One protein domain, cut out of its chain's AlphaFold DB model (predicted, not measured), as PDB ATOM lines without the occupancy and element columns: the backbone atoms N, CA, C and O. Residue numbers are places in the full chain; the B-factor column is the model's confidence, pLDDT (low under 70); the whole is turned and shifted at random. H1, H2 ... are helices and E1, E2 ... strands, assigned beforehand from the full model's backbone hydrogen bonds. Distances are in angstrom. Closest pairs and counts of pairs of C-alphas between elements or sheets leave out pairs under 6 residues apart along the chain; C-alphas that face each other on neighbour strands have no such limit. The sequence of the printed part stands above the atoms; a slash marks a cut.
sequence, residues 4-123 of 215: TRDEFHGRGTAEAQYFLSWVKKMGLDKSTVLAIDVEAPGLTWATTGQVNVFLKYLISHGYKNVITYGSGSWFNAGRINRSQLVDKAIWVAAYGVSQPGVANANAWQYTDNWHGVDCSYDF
ATOM      1  N   THR A   4     204.091 196.251 223.907       75.12
ATOM      2  CA  THR A   4     205.523 196.212 224.265       75.12
ATOM      3  C   THR A   4     205.790 195.069 225.235       75.12
ATOM      4  O   THR A   4     204.879 194.652 225.951       75.12
ATOM      5  N   ARG A   5     207.018 194.546 225.223       76.38
ATOM      6  CA  ARG A   5     207.451 193.356 225.966       76.38
ATOM      7  C   ARG A   5     208.727 193.675 226.748       76.38
ATOM      8  O   ARG A   5     209.577 194.391 226.225       76.38
ATOM      9  N   ASP A   6     208.829 193.151 227.966       77.31
ATOM     10  CA  ASP A   6     210.007 193.243 228.842       77.31
ATOM     11  C   ASP A   6     210.506 191.840 229.193       77.31
ATOM     12  O   ASP A   6     209.744 191.083 229.797       77.31
ATOM     13  N   GLU A   7     211.745 191.506 228.810       85.31
ATOM     14  CA  GLU A   7     212.410 190.247 229.176       85.31
ATOM     15  C   GLU A   7     212.702 190.239 230.679       85.31
ATOM     16  O   GLU A   7     213.531 191.002 231.176       85.31
ATOM     17  N   PHE A   8     212.008 189.370 231.409       87.44
ATOM     18  CA  PHE A   8     211.968 189.394 232.860       87.44
ATOM     19  C   PHE A   8     213.097 188.585 233.496       87.44
ATOM     20  O   PHE A   8     213.202 187.375 233.304       87.44
ATOM     21  N   HIS A   9     213.863 189.229 234.369       88.75
ATOM     22  CA  HIS A   9     215.036 188.672 235.043       88.75
ATOM     23  C   HIS A   9     214.818 188.403 236.543       88.75
ATOM     24  O   HIS A   9     215.739 187.982 237.247       88.75
ATOM     25  N   GLY A  10     213.595 188.581 237.052       86.94
ATOM     26  CA  GLY A  10     213.197 188.152 238.400       86.94
ATOM     27  C   GLY A  10     213.197 189.254 239.460       86.94
ATOM     28  O   GLY A  10     212.947 188.971 240.633       86.94
ATOM     29  N   ARG A  11     213.435 190.513 239.086       91.00
ATOM     30  CA  ARG A  11     213.455 191.685 239.976       91.00
ATOM     31  C   ARG A  11     212.194 192.526 239.770       91.00
ATOM     32  O   ARG A  11     212.257 193.659 239.293       91.00
ATOM     33  N   GLY A  12     211.051 191.994 240.213       91.81
ATOM     34  CA  GLY A  12     209.704 192.517 239.945       91.81
ATOM     35  C   GLY A  12     209.554 194.039 240.026       91.81
ATOM     36  O   GLY A  12     209.081 194.658 239.079       91.81
ATOM     37  N   THR A  13     209.970 194.664 241.132       94.00
ATOM     38  CA  THR A  13     209.827 196.121 241.314       94.00
ATOM     39  C   THR A  13     210.753 196.926 240.403       94.00
ATOM     40  O   THR A  13     210.308 197.889 239.783       94.00
ATOM     41  N   ALA A  14     212.036 196.557 240.342       94.69
ATOM     42  CA  ALA A  14     213.047 197.322 239.614       94.69
ATOM     43  C   ALA A  14     212.802 197.262 238.100       94.69
ATOM     44  O   ALA A  14     212.845 198.289 237.426       94.69
ATOM     45  N   GLU A  15     212.467 196.079 237.587       94.62
ATOM     46  CA  GLU A  15     212.144 195.885 236.173       94.62
ATOM     47  C   GLU A  15     210.832 196.584 235.810       94.62
ATOM     48  O   GLU A  15     210.787 197.307 234.820       94.62
ATOM     49  N   ALA A  16     209.796 196.522 236.655       96.38
ATOM     50  CA  ALA A  16     208.544 197.228 236.370       96.38
ATOM     51  C   ALA A  16     208.712 198.753 236.347       96.38
ATOM     52  O   ALA A  16     208.080 199.438 235.541       96.38
ATOM     53  N   GLN A  17     209.563 199.299 237.220       96.62
ATOM     54  CA  GLN A  17     209.924 200.716 237.210       96.62
ATOM     55  C   GLN A  17     210.667 201.095 235.928       96.62
ATOM     56  O   GLN A  17     210.309 202.083 235.282       96.62
ATOM     57  N   TYR A  18     211.671 200.300 235.556       95.50
ATOM     58  CA  TYR A  18     212.468 200.510 234.356       95.50
ATOM     59  C   TYR A  18     211.610 200.429 233.092       95.50
ATOM     60  O   TYR A  18     211.563 201.386 232.315       95.50
ATOM     61  N   PHE A  19     210.845 199.352 232.937       96.31
ATOM     62  CA  PHE A  19     209.945 199.143 231.813       96.31
ATOM     63  C   PHE A  19     208.914 200.270 231.704       96.31
ATOM     64  O   PHE A  19     208.766 200.889 230.649       96.31
ATOM     65  N   LEU A  20     208.268 200.640 232.816       96.06
ATOM     66  CA  LEU A  20     207.295 201.730 232.809       96.06
ATOM     67  C   LEU A  20     207.922 203.089 232.458       96.06
ATOM     68  O   LEU A  20     207.245 203.937 231.870       96.06
ATOM     69  N   SER A  21     209.194 203.321 232.797       95.94
ATOM     70  CA  SER A  21     209.889 204.551 232.402       95.94
ATOM     71  C   SER A  21     210.008 204.670 230.878       95.94
ATOM     72  O   SER A  21     209.746 205.742 230.328       95.94
ATOM     73  N   TRP A  22     210.284 203.560 230.187       94.56
ATOM     74  CA  TRP A  22     210.345 203.504 228.728       94.56
ATOM     75  C   TRP A  22     208.970 203.612 228.082       94.56
ATOM     76  O   TRP A  22     208.808 204.410 227.162       94.56
ATOM     77  N   VAL A  23     207.964 202.911 228.614       93.62
ATOM     78  CA  VAL A  23     206.564 203.031 228.166       93.62
ATOM     79  C   VAL A  23     206.120 204.499 228.177       93.62
ATOM     80  O   VAL A  23     205.571 204.995 227.194       93.62
ATOM     81  N   LYS A  24     206.423 205.232 229.257       93.31
ATOM     82  CA  LYS A  24     206.131 206.672 229.359       93.31
ATOM     83  C   LYS A  24     206.960 207.508 228.384       93.31
ATOM     84  O   LYS A  24     206.406 208.385 227.729       93.31
ATOM     85  N   LYS A  25     208.265 207.242 228.273       92.38
ATOM     86  CA  LYS A  25     209.178 207.969 227.374       92.38
ATOM     87  C   LYS A  25     208.787 207.827 225.900       92.38
ATOM     88  O   LYS A  25     208.957 208.769 225.137       92.38
ATOM     89  N   MET A  26     208.236 206.677 225.516       91.75
ATOM     90  CA  MET A  26     207.728 206.401 224.169       91.75
ATOM     91  C   MET A  26     206.310 206.948 223.922       91.75
ATOM     92  O   MET A  26     205.781 206.782 222.828       91.75
ATOM     93  N   GLY A  27     205.679 207.587 224.915       90.75
ATOM     94  CA  GLY A  27     204.339 208.165 224.773       90.75
ATOM     95  C   GLY A  27     203.211 207.130 224.700       90.75
ATOM     96  O   GLY A  27     202.142 207.432 224.177       90.75
ATOM     97  N   LEU A  28     203.433 205.914 225.208       89.62
ATOM     98  CA  LEU A  28     202.446 204.836 225.163       89.62
ATOM     99  C   LEU A  28     201.360 205.045 226.228       89.62
ATOM    100  O   LEU A  28     201.631 205.145 227.435       89.62
ATOM    101  N   ASP A  29     200.115 205.118 225.765       89.81
ATOM    102  CA  ASP A  29     198.958 205.400 226.606       89.81
ATOM    103  C   ASP A  29     198.488 204.175 227.412       89.81
ATOM    104  O   ASP A  29     199.006 203.065 227.309       89.81
ATOM    105  N   LYS A  30     197.479 204.372 228.267       90.56
ATOM    106  CA  LYS A  30     196.961 203.318 229.161       90.56
ATOM    107  C   LYS A  30     196.226 202.190 228.439       90.56
ATOM    108  O   LYS A  30     195.914 201.183 229.074       90.56
ATOM    109  N   SER A  31     195.912 202.365 227.157       87.25
ATOM    110  CA  SER A  31     195.354 201.298 226.343       87.25
ATOM    111  C   SER A  31     196.438 200.303 225.939       87.25
ATOM    112  O   SER A  31     196.127 199.123 225.868       87.25
ATOM    113  N   THR A  32     197.698 200.710 225.756       89.88
ATOM    114  CA  THR A  32     198.803 199.834 225.328       89.88
ATOM    115  C   THR A  32     198.848 198.501 226.083       89.88
ATOM    116  O   THR A  32     198.778 198.465 227.313       89.88
ATOM    117  N   VAL A  33     198.995 197.401 225.330       93.94
ATOM    118  CA  VAL A  33     199.222 196.069 225.906       93.94
ATOM    119  C   VAL A  33     200.666 195.964 226.382       93.94
ATOM    120  O   VAL A  33     201.600 196.177 225.608       93.94
ATOM    121  N   LEU A  34     200.841 195.627 227.654       95.88
ATOM    122  CA  LEU A  34     202.133 195.455 228.300       95.88
ATOM    123  C   LEU A  34     202.354 193.972 228.612       95.88
ATOM    124  O   LEU A  34     201.687 193.404 229.480       95.88
ATOM    125  N   ALA A  35     203.271 193.341 227.885       95.44
ATOM    126  CA  ALA A  35     203.646 191.951 228.087       95.44
ATOM    127  C   ALA A  35     204.852 191.848 229.026       95.44
ATOM    128  O   ALA A  35     205.862 192.519 228.820       95.44
ATOM    129  N   ILE A  36     204.753 190.986 230.036       96.38
ATOM    130  CA  ILE A  36     205.913 190.526 230.805       96.38
ATOM    131  C   ILE A  36     206.373 189.193 230.229       96.38
ATOM    132  O   ILE A  36     205.571 188.268 230.103       96.38
ATOM    133  N   ASP A  37     207.648 189.100 229.887       95.25
ATOM    134  CA  ASP A  37     208.237 187.938 229.246       95.25
ATOM    135  C   ASP A  37     209.043 187.096 230.224       95.25
ATOM    136  O   ASP A  37     210.143 187.449 230.630       95.25
ATOM    137  N   VAL A  38     208.465 185.971 230.627       95.25
ATOM    138  CA  VAL A  38     208.985 185.142 231.706       95.25
ATOM    139  C   VAL A  38     209.680 183.912 231.130       95.25
ATOM    140  O   VAL A  38     209.157 182.797 231.214       95.25
ATOM    141  N   GLU A  39     210.861 184.115 230.549       91.69
ATOM    142  CA  GLU A  39     211.634 183.030 229.928       91.69
ATOM    143  C   GLU A  39     213.144 183.049 230.199       91.69
ATOM    144  O   GLU A  39     213.827 182.071 229.883       91.69
ATOM    145  N   ALA A  40     213.666 184.092 230.855       91.12
ATOM    146  CA  ALA A  40     215.102 184.222 231.077       91.12
ATOM    147  C   ALA A  40     215.675 183.015 231.859       91.12
ATOM    148  O   ALA A  40     215.126 182.607 232.895       91.12
ATOM    149  N   PRO A  41     216.811 182.442 231.421       85.19
ATOM    150  CA  PRO A  41     217.353 181.206 231.988       85.19
ATOM    151  C   PRO A  41     217.779 181.347 233.458       85.19
ATOM    152  O   PRO A  41     217.768 180.364 234.195       85.19
ATOM    153  N   GLY A  42     218.115 182.566 233.899       86.94
ATOM    154  CA  GLY A  42     218.519 182.869 235.276       86.94
ATOM    155  C   GLY A  42     217.369 182.978 236.284       86.94
ATOM    156  O   GLY A  42     217.617 183.204 237.469       86.94
ATOM    157  N   LEU A  43     216.114 182.835 235.850       90.44
ATOM    158  CA  LEU A  43     214.962 182.931 236.741       90.44
ATOM    159  C   LEU A  43     214.923 181.779 237.747       90.44
ATOM    160  O   LEU A  43     215.052 180.604 237.398       90.44
ATOM    161  N   THR A  44     214.614 182.114 239.003       89.81
ATOM    162  CA  THR A  44     214.284 181.120 240.031       89.81
ATOM    163  C   THR A  44     213.180 180.186 239.546       89.81
ATOM    164  O   THR A  44     212.289 180.607 238.802       89.81
ATOM    165  N   TRP A  45     213.183 178.934 240.016       92.44
ATOM    166  CA  TRP A  45     212.199 177.937 239.587       92.44
ATOM    167  C   TRP A  45     210.751 178.452 239.716       92.44
ATOM    168  O   TRP A  45     210.010 178.407 238.735       92.44
ATOM    169  N   ALA A  46     210.373 179.010 240.876       93.12
ATOM    170  CA  ALA A  46     209.053 179.603 241.121       93.12
ATOM    171  C   ALA A  46     209.108 181.124 240.935       93.12
ATOM    172  O   ALA A  46     209.520 181.851 241.834       93.12
ATOM    173  N   THR A  47     208.653 181.618 239.786       93.69
ATOM    174  CA  THR A  47     208.769 183.047 239.430       93.69
ATOM    175  C   THR A  47     207.472 183.845 239.646       93.69
ATOM    176  O   THR A  47     207.478 185.073 239.732       93.69
ATOM    177  N   THR A  48     206.343 183.155 239.848       96.44
ATOM    178  CA  THR A  48     204.997 183.757 239.981       96.44
ATOM    179  C   THR A  48     204.913 184.920 240.980       96.44
ATOM    180  O   THR A  48     204.217 185.905 240.733       96.44
ATOM    181  N   GLY A  49     205.634 184.838 242.104       97.12
ATOM    182  CA  GLY A  49     205.657 185.904 243.108       97.12
ATOM    183  C   GLY A  49     206.220 187.221 242.568       97.12
ATOM    184  O   GLY A  49     205.612 188.272 242.761       97.12
ATOM    185  N   GLN A  50     207.339 187.163 241.846       96.75
ATOM    186  CA  GLN A  50     207.998 188.345 241.286       96.75
ATOM    187  C   GLN A  50     207.260 188.881 240.052       96.75
ATOM    188  O   GLN A  50     207.098 190.094 239.923       96.75
ATOM    189  N   VAL A  51     206.686 187.995 239.230       97.56
ATOM    190  CA  VAL A  51     205.754 188.379 238.152       97.56
ATOM    191  C   VAL A  51     204.576 189.180 238.719       97.56
ATOM    192  O   VAL A  51     204.215 190.232 238.199       97.56
ATOM    193  N   ASN A  52     204.006 188.750 239.848       98.25
ATOM    194  CA  ASN A  52     202.926 189.484 240.506       98.25
ATOM    195  C   ASN A  52     203.340 190.862 241.017       98.25
ATOM    196  O   ASN A  52     202.526 191.783 240.969       98.25
ATOM    197  N   VAL A  53     204.565 191.014 241.525       98.06
ATOM    198  CA  VAL A  53     205.093 192.326 241.932       98.06
ATOM    199  C   VAL A  53     205.153 193.258 240.721       98.06
ATOM    200  O   VAL A  53     204.646 194.378 240.795       98.06
ATOM    201  N   PHE A  54     205.676 192.767 239.597       98.00
ATOM    202  CA  PHE A  54     205.765 193.530 238.356       98.00
ATOM    203  C   PHE A  54     204.384 193.957 237.838       98.00
ATOM    204  O   PHE A  54     204.117 195.143 237.630       98.00
ATOM    205  N   LEU A  55     203.459 193.003 237.704       97.88
ATOM    206  CA  LEU A  55     202.106 193.260 237.206       97.88
ATOM    207  C   LEU A  55     201.334 194.228 238.112       97.88
ATOM    208  O   LEU A  55     200.694 195.156 237.618       97.88
ATOM    209  N   LYS A  56     201.416 194.062 239.441       98.31
ATOM    210  CA  LYS A  56     200.785 194.985 240.402       98.31
ATOM    211  C   LYS A  56     201.298 196.409 240.229       98.31
ATOM    212  O   LYS A  56     200.502 197.345 240.294       98.31
ATOM    213  N   TYR A  57     202.597 196.576 239.989       98.06
ATOM    214  CA  TYR A  57     203.182 197.887 239.756       98.06
ATOM    215  C   TYR A  57     202.577 198.552 238.511       98.06
ATOM    216  O   TYR A  57     202.060 199.665 238.616       98.06
ATOM    217  N   LEU A  58     202.525 197.861 237.368       97.25
ATOM    218  CA  LEU A  58     201.915 198.397 236.142       97.25
ATOM    219  C   LEU A  58     200.428 198.744 236.321       97.25
ATOM    220  O   LEU A  58     199.994 199.842 235.956       97.25
ATOM    221  N   ILE A  59     199.669 197.843 236.952       96.81
ATOM    222  CA  ILE A  59     198.236 198.019 237.223       96.81
ATOM    223  C   ILE A  59     197.997 199.225 238.137       96.81
ATOM    224  O   ILE A  59     197.114 200.039 237.856       96.81
ATOM    225  N   SER A  60     198.802 199.390 239.194       97.19
ATOM    226  CA  SER A  60     198.702 200.542 240.105       97.19
ATOM    227  C   SER A  60     198.970 201.882 239.408       97.19
ATOM    228  O   SER A  60     198.439 202.909 239.815       97.19
ATOM    229  N   HIS A  61     199.709 201.864 238.295       96.44
ATOM    230  CA  HIS A  61     199.968 203.028 237.447       96.44
ATOM    231  C   HIS A  61     198.963 203.178 236.293       96.44
ATOM    232  O   HIS A  61     199.186 203.968 235.370       96.44
ATOM    233  N   GLY A  62     197.850 202.442 236.328       94.62
ATOM    234  CA  GLY A  62     196.720 202.586 235.412       94.62
ATOM    235  C   GLY A  62     196.797 201.758 234.128       94.62
ATOM    236  O   GLY A  62     195.878 201.855 233.318       94.62
ATOM    237  N   TYR A  63     197.837 200.943 233.930       93.88
ATOM    238  CA  TYR A  63     197.931 200.043 232.776       93.88
ATOM    239  C   TYR A  63     197.237 198.721 233.101       93.88
ATOM    240  O   TYR A  63     197.759 197.899 233.848       93.88
ATOM    241  N   LYS A  64     196.027 198.536 232.569       91.75
ATOM    242  CA  LYS A  64     195.187 197.354 232.853       91.75
ATOM    243  C   LYS A  64     195.253 196.284 231.767       91.75
ATOM    244  O   LYS A  64     194.786 195.171 231.982       91.75
ATOM    245  N   ASN A  65     195.815 196.617 230.610       93.75
ATOM    246  CA  ASN A  65     196.029 195.677 229.520       93.75
ATOM    247  C   ASN A  65     197.411 195.043 229.689       93.75
ATOM    248  O   ASN A  65     198.356 195.401 228.999       93.75
ATOM    249  N   VAL A  66     197.536 194.149 230.669       95.62
ATOM    250  CA  VAL A  66     198.770 193.397 230.931       95.62
ATOM    251  C   VAL A  66     198.600 191.937 230.517       95.62
ATOM    252  O   VAL A  66     197.488 191.413 230.559       95.62
ATOM    253  N   ILE A  67     199.682 191.276 230.107       96.75
ATOM    254  CA  ILE A  67     199.674 189.854 229.736       96.75
ATOM    255  C   ILE A  67     200.984 189.182 230.152       96.75
ATOM    256  O   ILE A  67     202.054 189.765 230.006       96.75
ATOM    257  N   THR A  68     200.910 187.967 230.697       98.00
ATOM    258  CA  THR A  68     202.108 187.188 231.057       98.00
ATOM    259  C   THR A  68     202.466 186.230 229.933       98.00
ATOM    260  O   THR A  68     201.672 185.344 229.612       98.00
ATOM    261  N   TYR A  69     203.651 186.389 229.356       97.75
ATOM    262  CA  TYR A  69     204.220 185.460 228.392       97.75
ATOM    263  C   TYR A  69     205.094 184.404 229.077       97.75
ATOM    264  O   TYR A  69     205.766 184.689 230.068       97.75
ATOM    265  N   GLY A  70     205.077 183.186 228.543       96.81
ATOM    266  CA  GLY A  70     206.011 182.128 228.916       96.81
ATOM    267  C   GLY A  70     205.756 180.832 228.150       96.81
ATOM    268  O   GLY A  70     204.719 180.652 227.502       96.81
ATOM    269  N   SER A  71     206.692 179.891 228.245       96.31
ATOM    270  CA  SER A  71     206.546 178.593 227.582       96.31
ATOM    271  C   SER A  71     205.454 177.728 228.221       96.31
ATOM    272  O   SER A  71     205.245 177.729 229.440       96.31
ATOM    273  N   GLY A  72     204.777 176.922 227.400       96.25
ATOM    274  CA  GLY A  72     203.774 175.966 227.873       96.25
ATOM    275  C   GLY A  72     204.333 174.992 228.917       96.25
ATOM    276  O   GLY A  72     203.638 174.641 229.869       96.25
ATOM    277  N   SER A  73     205.612 174.617 228.806       95.31
ATOM    278  CA  SER A  73     206.287 173.766 229.789       95.31
ATOM    279  C   SER A  73     206.432 174.447 231.155       95.31
ATOM    280  O   SER A  73     206.227 173.792 232.173       95.31
ATOM    281  N   TRP A  74     206.700 175.755 231.217       97.06
ATOM    282  CA  TRP A  74     206.819 176.481 232.487       97.06
ATOM    283  C   TRP A  74     205.470 176.674 233.179       97.06
ATOM    284  O   TRP A  74     205.391 176.564 234.407       97.06
ATOM    285  N   PHE A  75     204.406 176.914 232.409       97.25
ATOM    286  CA  PHE A  75     203.045 176.945 232.943       97.25
ATOM    287  C   PHE A  75     202.627 175.575 233.492       97.25
ATOM    288  O   PHE A  75     202.159 175.482 234.625       97.25
ATOM    289  N   ASN A  76     202.845 174.507 232.722       96.19
ATOM    290  CA  ASN A  76     202.441 173.154 233.110       96.19
ATOM    291  C   ASN A  76     203.286 172.580 234.259       96.19
ATOM    292  O   ASN A  76     202.762 171.832 235.080       96.19
ATOM    293  N   ALA A  77     204.557 172.972 234.375       95.25
ATOM    294  CA  ALA A  77     205.413 172.611 235.505       95.25
ATOM    295  C   ALA A  77     205.116 173.420 236.783       95.25
ATOM    296  O   ALA A  77     205.673 173.120 237.834       95.25
ATOM    297  N   GLY A  78     204.275 174.458 236.719       94.75
ATOM    298  CA  GLY A  78     203.955 175.308 237.868       94.75
ATOM    299  C   GLY A  78     205.011 176.367 238.203       94.75
ATOM    300  O   GLY A  78     204.868 177.053 239.216       94.75
ATOM    301  N   ARG A  79     206.026 176.563 237.347       95.75
ATOM    302  CA  ARG A  79     206.991 177.674 237.471       95.75
ATOM    303  C   ARG A  79     206.269 179.020 237.400       95.75
ATOM    304  O   ARG A  79     206.509 179.915 238.220       95.75
ATOM    305  N   ILE A  80     205.333 179.116 236.450       96.94
ATOM    306  CA  ILE A  80     204.365 180.207 236.313       96.94
ATOM    307  C   ILE A  80     202.973 179.654 236.627       96.94
ATOM    308  O   ILE A  80     202.367 178.937 235.833       96.94
ATOM    309  N   ASN A  81     202.436 179.992 237.793       96.31
ATOM    310  CA  ASN A  81     201.143 179.506 238.243       96.31
ATOM    311  C   ASN A  81     200.041 180.524 237.930       96.31
ATOM    312  O   ASN A  81     199.797 181.469 238.684       96.31
ATOM    313  N   ARG A  82     199.302 180.284 236.842       95.25
ATOM    314  CA  ARG A  82     198.194 181.148 236.401       95.25
ATOM    315  C   ARG A  82     197.149 181.404 237.492       95.25
ATOM    316  O   ARG A  82     196.636 182.517 237.617       95.25
ATOM    317  N   SER A  83     196.825 180.401 238.308       95.31
ATOM    318  CA  SER A  83     195.837 180.556 239.387       95.31
ATOM    319  C   SER A  83     196.289 181.546 240.467       95.31
ATOM    320  O   SER A  83     195.445 182.181 241.095       95.31
ATOM    321  N   GLN A  84     197.598 181.778 240.592       97.38
ATOM    322  CA  GLN A  84     198.203 182.712 241.540       97.38
ATOM    323  C   GLN A  84     198.556 184.074 240.921       97.38
ATOM    324  O   GLN A  84     198.829 185.010 241.670       97.38
ATOM    325  N   LEU A  85     198.528 184.225 239.590       97.38
ATOM    326  CA  LEU A  85     198.792 185.516 238.943       97.38
ATOM    327  C   LEU A  85     197.736 186.576 239.307       97.38
ATOM    328  O   LEU A  85     196.550 186.267 239.405       97.38
ATOM    329  N   VAL A  86     198.138 187.832 239.488       97.06
ATOM    330  CA  VAL A  86     197.215 188.943 239.775       97.06
ATOM    331  C   VAL A  86     196.329 189.274 238.569       97.06
ATOM    332  O   VAL A  86     195.155 189.585 238.748       97.06
ATOM    333  N   ASP A  87     196.862 189.126 237.354       96.00
ATOM    334  CA  ASP A  87     196.109 189.146 236.099       96.00
ATOM    335  C   ASP A  87     196.138 187.747 235.462       96.00
ATOM    336  O   ASP A  87     197.142 187.043 235.530       96.00
ATOM    337  N   LYS A  88     195.013 187.298 234.894       96.06
ATOM    338  CA  LYS A  88     194.861 185.925 234.375       96.06
ATOM    339  C   LYS A  88     195.168 185.789 232.886       96.06
ATOM    340  O   LYS A  88     195.083 184.662 232.382       96.06
ATOM    341  N   ALA A  89     195.472 186.898 232.210       96.38
ATOM    342  CA  ALA A  89     195.811 186.920 230.803       96.38
ATOM    343  C   ALA A  89     197.196 186.310 230.579       96.38
ATOM    344  O   ALA A  89     198.193 186.787 231.128       96.38
ATOM    345  N   ILE A  90     197.257 185.262 229.756       97.75
ATOM    346  CA  ILE A  90     198.512 184.587 229.417       97.75
ATOM    347  C   ILE A  90     198.690 184.437 227.904       97.75
ATOM    348  O   ILE A  90     197.733 184.161 227.174       97.75
ATOM    349  N   TRP A  91     199.932 184.590 227.460       97.81
ATOM    350  CA  TRP A  91     200.392 184.353 226.099       97.81
ATOM    351  C   TRP A  91     201.390 183.196 226.133       97.81
ATOM    352  O   TRP A  91     202.451 183.294 226.736       97.81
ATOM    353  N   VAL A  92     201.012 182.058 225.565       97.88
ATOM    354  CA  VAL A  92     201.761 180.808 225.749       97.88
ATOM    355  C   VAL A  92     202.589 180.507 224.515       97.88
ATOM    356  O   VAL A  92     202.039 180.496 223.416       97.88
ATOM    357  N   ALA A  93     203.871 180.201 224.691       97.56
ATOM    358  CA  ALA A  93     204.713 179.673 223.622       97.56
ATOM    359  C   ALA A  93     204.683 178.142 223.606       97.56
ATOM    360  O   ALA A  93     204.987 177.490 224.611       97.56
ATOM    361  N   ALA A  94     204.289 177.568 222.470       96.75
ATOM    362  CA  ALA A  94     204.319 176.127 222.234       96.75
ATOM    363  C   ALA A  94     204.372 175.857 220.726       96.75
ATOM    364  O   ALA A  94     203.405 176.137 220.017       96.75
ATOM    365  N   TYR A  95     205.488 175.325 220.233       95.69
ATOM    366  CA  TYR A  95     205.738 175.167 218.796       95.69
ATOM    367  C   TYR A  95     205.570 173.713 218.349       95.69
ATOM    368  O   TYR A  95     205.709 172.791 219.152       95.69
ATOM    369  N   GLY A  96     205.254 173.498 217.067       93.31
ATOM    370  CA  GLY A  96     205.101 172.151 216.494       93.31
ATOM    371  C   GLY A  96     203.889 171.361 217.013       93.31
ATOM    372  O   GLY A  96     203.816 170.150 216.830       93.31
ATOM    373  N   VAL A  97     202.937 172.036 217.662       93.38
ATOM    374  CA  VAL A  97     201.720 171.452 218.246       93.38
ATOM    375  C   VAL A  97     200.469 172.120 217.673       93.38
ATOM    376  O   VAL A  97     200.542 173.202 217.101       93.38
ATOM    377  N   SER A  98     199.301 171.489 217.821       93.38
ATOM    378  CA  SER A  98     198.027 171.999 217.285       93.38
ATOM    379  C   SER A  98     197.276 172.959 218.220       93.38
ATOM    380  O   SER A  98     196.250 173.513 217.833       93.38
ATOM    381  N   GLN A  99     197.755 173.143 219.453       94.56
ATOM    382  CA  GLN A  99     197.143 173.996 220.478       94.56
ATOM    383  C   GLN A  99     198.180 174.383 221.555       94.56
ATOM    384  O   GLN A  99     199.135 173.632 221.751       94.56
ATOM    385  N   PRO A 100     197.983 175.472 222.330       94.94
ATOM    386  CA  PRO A 100     198.970 175.962 223.308       94.94
ATOM    387  C   PRO A 100     199.270 175.011 224.477       94.94
ATOM    388  O   PRO A 100     200.224 175.229 225.217       94.94
ATOM    389  N   GLY A 101     198.431 173.995 224.715       93.31
ATOM    390  CA  GLY A 101     198.650 173.010 225.783       93.31
ATOM    391  C   GLY A 101     198.482 173.539 227.216       93.31
ATOM    392  O   GLY A 101     198.743 172.801 228.160       93.31
ATOM    393  N   VAL A 102     198.022 174.785 227.386       95.69
ATOM    394  CA  VAL A 102     197.706 175.412 228.679       95.69
ATOM    395  C   VAL A 102     196.262 175.910 228.647       95.69
ATOM    396  O   VAL A 102     195.848 176.628 227.735       95.69
ATOM    397  N   ALA A 103     195.470 175.516 229.645       92.12
ATOM    398  CA  ALA A 103     194.036 175.779 229.657       92.12
ATOM    399  C   ALA A 103     193.703 177.278 229.763       92.12
ATOM    400  O   ALA A 103     194.116 177.965 230.702       92.12
ATOM    401  N   ASN A 104     192.826 177.739 228.866       93.00
ATOM    402  CA  ASN A 104     192.392 179.134 228.735       93.00
ATOM    403  C   ASN A 104     193.554 180.117 228.504       93.00
ATOM    404  O   ASN A 104     193.589 181.190 229.114       93.00
ATOM    405  N   ALA A 105     194.512 179.740 227.655       95.88
ATOM    406  CA  ALA A 105     195.450 180.706 227.105       95.88
ATOM    407  C   ALA A 105     194.696 181.792 226.320       95.88
ATOM    408  O   ALA A 105     193.742 181.485 225.606       95.88
ATOM    409  N   ASN A 106     195.104 183.052 226.471       96.44
ATOM    410  CA  ASN A 106     194.483 184.190 225.782       96.44
ATOM    411  C   ASN A 106     195.133 184.424 224.420       96.44
ATOM    412  O   ASN A 106     194.465 184.800 223.463       96.44
ATOM    413  N   ALA A 107     196.424 184.113 224.320       96.62
ATOM    414  CA  ALA A 107     197.141 184.048 223.064       96.62
ATOM    415  C   ALA A 107     198.101 182.854 223.038       96.62
ATOM    416  O   ALA A 107     198.499 182.325 224.080       96.62
ATOM    417  N   TRP A 108     198.486 182.444 221.837       97.62
ATOM    418  CA  TRP A 108     199.385 181.327 221.586       97.62
ATOM    419  C   TRP A 108     200.414 181.709 220.528       97.62
ATOM    420  O   TRP A 108     200.043 181.916 219.377       97.62
ATOM    421  N   GLN A 109     201.691 181.776 220.902       97.19
ATOM    422  CA  GLN A 109     202.791 181.815 219.942       97.19
ATOM    423  C   GLN A 109     203.034 180.392 219.438       97.19
ATOM    424  O   GLN A 109     203.510 179.532 220.186       97.19
ATOM    425  N   TYR A 110     202.641 180.131 218.194       95.38
ATOM    426  CA  TYR A 110     202.694 178.791 217.601       95.38
ATOM    427  C   TYR A 110     203.966 178.553 216.784       95.38
ATOM    428  O   TYR A 110     204.284 177.410 216.455       95.38
ATOM    429  N   THR A 111     204.696 179.621 216.465       93.25
ATOM    430  CA  THR A 111     205.964 179.577 215.737       93.25
ATOM    431  C   THR A 111     206.770 180.852 215.976       93.25
ATOM    432  O   THR A 111     206.206 181.929 216.178       93.25
ATOM    433  N   ASP A 112     208.085 180.701 215.917       91.69
ATOM    434  CA  ASP A 112     209.133 181.721 215.984       91.69
ATOM    435  C   ASP A 112     209.769 182.012 214.606       91.69
ATOM    436  O   ASP A 112     210.732 182.763 214.491       91.69
ATOM    437  N   ASN A 113     209.272 181.385 213.532       91.38
ATOM    438  CA  ASN A 113     209.921 181.450 212.221       91.38
ATOM    439  C   ASN A 113     208.930 181.408 211.048       91.38
ATOM    440  O   ASN A 113     209.184 180.814 209.996       91.38
ATOM    441  N   TRP A 114     207.770 182.042 211.204       86.81
ATOM    442  CA  TRP A 114     206.828 182.196 210.101       86.81
ATOM    443  C   TRP A 114     207.334 183.269 209.141       86.81
ATOM    444  O   TRP A 114     207.165 184.458 209.384       86.81
ATOM    445  N   HIS A 115     207.992 182.858 208.057       89.38
ATOM    446  CA  HIS A 115     208.651 183.784 207.125       89.38
ATOM    447  C   HIS A 115     209.639 184.745 207.821       89.38
ATOM    448  O   HIS A 115     209.734 185.915 207.452       89.38
ATOM    449  N   GLY A 116     210.369 184.256 208.830       85.25
ATOM    450  CA  GLY A 116     211.349 185.047 209.583       85.25
ATOM    451  C   GLY A 116     210.760 185.950 210.671       85.25
ATOM    452  O   GLY A 116     211.477 186.808 211.180       85.25
ATOM    453  N   VAL A 117     209.478 185.785 211.022       84.94
ATOM    454  CA  VAL A 117     208.851 186.475 212.158       84.94
ATOM    455  C   VAL A 117     208.118 185.510 213.087       84.94
ATOM    456  O   VAL A 117     207.532 184.514 212.654       84.94
ATOM    457  N   ASP A 118     208.084 185.851 214.372       89.44
ATOM    458  CA  ASP A 118     207.232 185.186 215.353       89.44
ATOM    459  C   ASP A 118     205.756 185.378 215.000       89.44
ATOM    460  O   ASP A 118     205.310 186.486 214.688       89.44
ATOM    461  N   CYS A 119     204.962 184.314 215.113       91.44
ATOM    462  CA  CYS A 119     203.529 184.378 214.851       91.44
ATOM    463  C   CYS A 119     202.707 183.816 216.005       91.44
ATOM    464  O   CYS A 119     202.987 182.759 216.577       91.44
ATOM    465  N   SER A 120     201.655 184.565 216.336       95.06
ATOM    466  CA  SER A 120     200.760 184.262 217.444       95.06
ATOM    467  C   SER A 120     199.297 184.315 217.031       95.06
ATOM    468  O   SER A 120     198.878 185.215 216.306       95.06
ATOM    469  N   TYR A 121     198.505 183.387 217.562       93.56
ATOM    470  CA  TYR A 121     197.052 183.479 217.586       93.56
ATOM    471  C   TYR A 121     196.606 184.245 218.830       93.56
ATOM    472  O   TYR A 121     196.995 183.900 219.942       93.56
ATOM    473  N   ASP A 122     195.768 185.262 218.650       93.44
ATOM    474  CA  ASP A 122     195.111 185.999 219.732       93.44
ATOM    475  C   ASP A 122     193.645 185.549 219.808       93.44
ATOM    476  O   ASP A 122     192.863 185.822 218.898       93.44
ATOM    477  N   PHE A 123     193.280 184.801 220.851       92.94
ATOM    478  CA  PHE A 123     191.972 184.147 220.933       92.94
ATOM    479  C   PHE A 123     190.850 185.090 221.363       92.94
ATOM    480  O   PHE A 123     189.691 184.858 221.020       92.94
TER     481      PHE A 123
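Overview. This is residues 4 to 123 of the 215 residues of the protein "Lysozyme M1 (1,4-beta-N-acetylmuramidase)" of Lactobacillus namurensis DSM 19117 (UniProt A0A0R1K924). One six-stranded sheet, strongly twisted and curled like part of a barrel, has two helices, H1 and H2, packed side by side over one face at its E1 to E3 part. The E5-E6 hairpin makes the sheet's other edge, and the short H3 follows directly on the end of E3. The printed part has 120 residues with three named helices and six named strands, in the order E1 H1 E2 H2 E3 H3 E4 E5 E6. The mixed sheet runs E1 E2 E3 E4 E5 E6, parallel from E1 to E5 with E6 antiparallel, and the class is mixed, helices and strands. The whole is compact, with a radius of gyration of the C-alphas of 13.9 A and spans of 37 by 31 by 25 A.

Arrangement. The sheet's edge strands are E1, residues 4 to 7, and E6, residues 117 to 122. Its inner strands are E2, residues 34 to 37, E3, residues 66 to 71, E4, residues 90 to 93, and E5, residues 107 to 114. Across parallel neighbours, N 35 and O 4 of E2 and E1 are 2.8 A apart, N 69 and O 36 of E3 and E2 2.8 A, N 91 and O 68 of E4 and E3 2.9 A, and N 109 and O 92 of E5 and E4 2.8 A, each within hydrogen-bond range. E5 and E6 form a hairpin, antiparallel at 159 degrees, with N 108 and O 121 at 2.8 A; E5 bends by 58 degrees at residue 111. H1, residues 12 to 25, is on the sheet at a height of 9.8 A, over E1 and only just over E2, where 3 of its C-alphas fall. H2, residues 48 to 60, is on the sheet at the same height of 9.8 A, over E3 and only just over E2, and runs along the strands at 12 degrees to E3 on the local plane. Together they make two layers, helices on one face of a sheet. H1 and H2 touch, the C-alphas of Gly 12 and Phe 54 being closest at 4.4 A; they run the same way at a tilt of 36 degrees, only just steep. H3, residues 72 to 76, is on the sheet but over none of its strands, only just, with 2 C-alphas falling on E3. E1, H1, E2, then E2, H2, E3, then E3, H3, E4 are strand-helix-strand units, parallel neighbour strands with a helix between, each crossover right-handed. In H1, H2 and H3 every O i to N i+4 pair is within hydrogen-bond range.

Along the chain. E1 begins at C-alpha 4, (205.523, 196.212, 224.265). H1 measures 19.9 A from first to last C-alpha, H2 17.9 A, E3 17.1 A, E5 16.3 A and E6 15.7 A. H2 begins at C-alpha 48, (204.997, 183.757, 239.981), and E6 ends at C-alpha 122, (195.111, 185.999, 219.732).

Size, cuts and confidence. The C-alphas farthest apart, those of Lys 25 and Ser 98, are 39.0 A apart. The links H3 to E4 and E4 to E5 are long, 13 residues each. The printed part has no cut. Its mean pLDDT is 93.7, no printed residue is under 70, and the mean of E1 is 79.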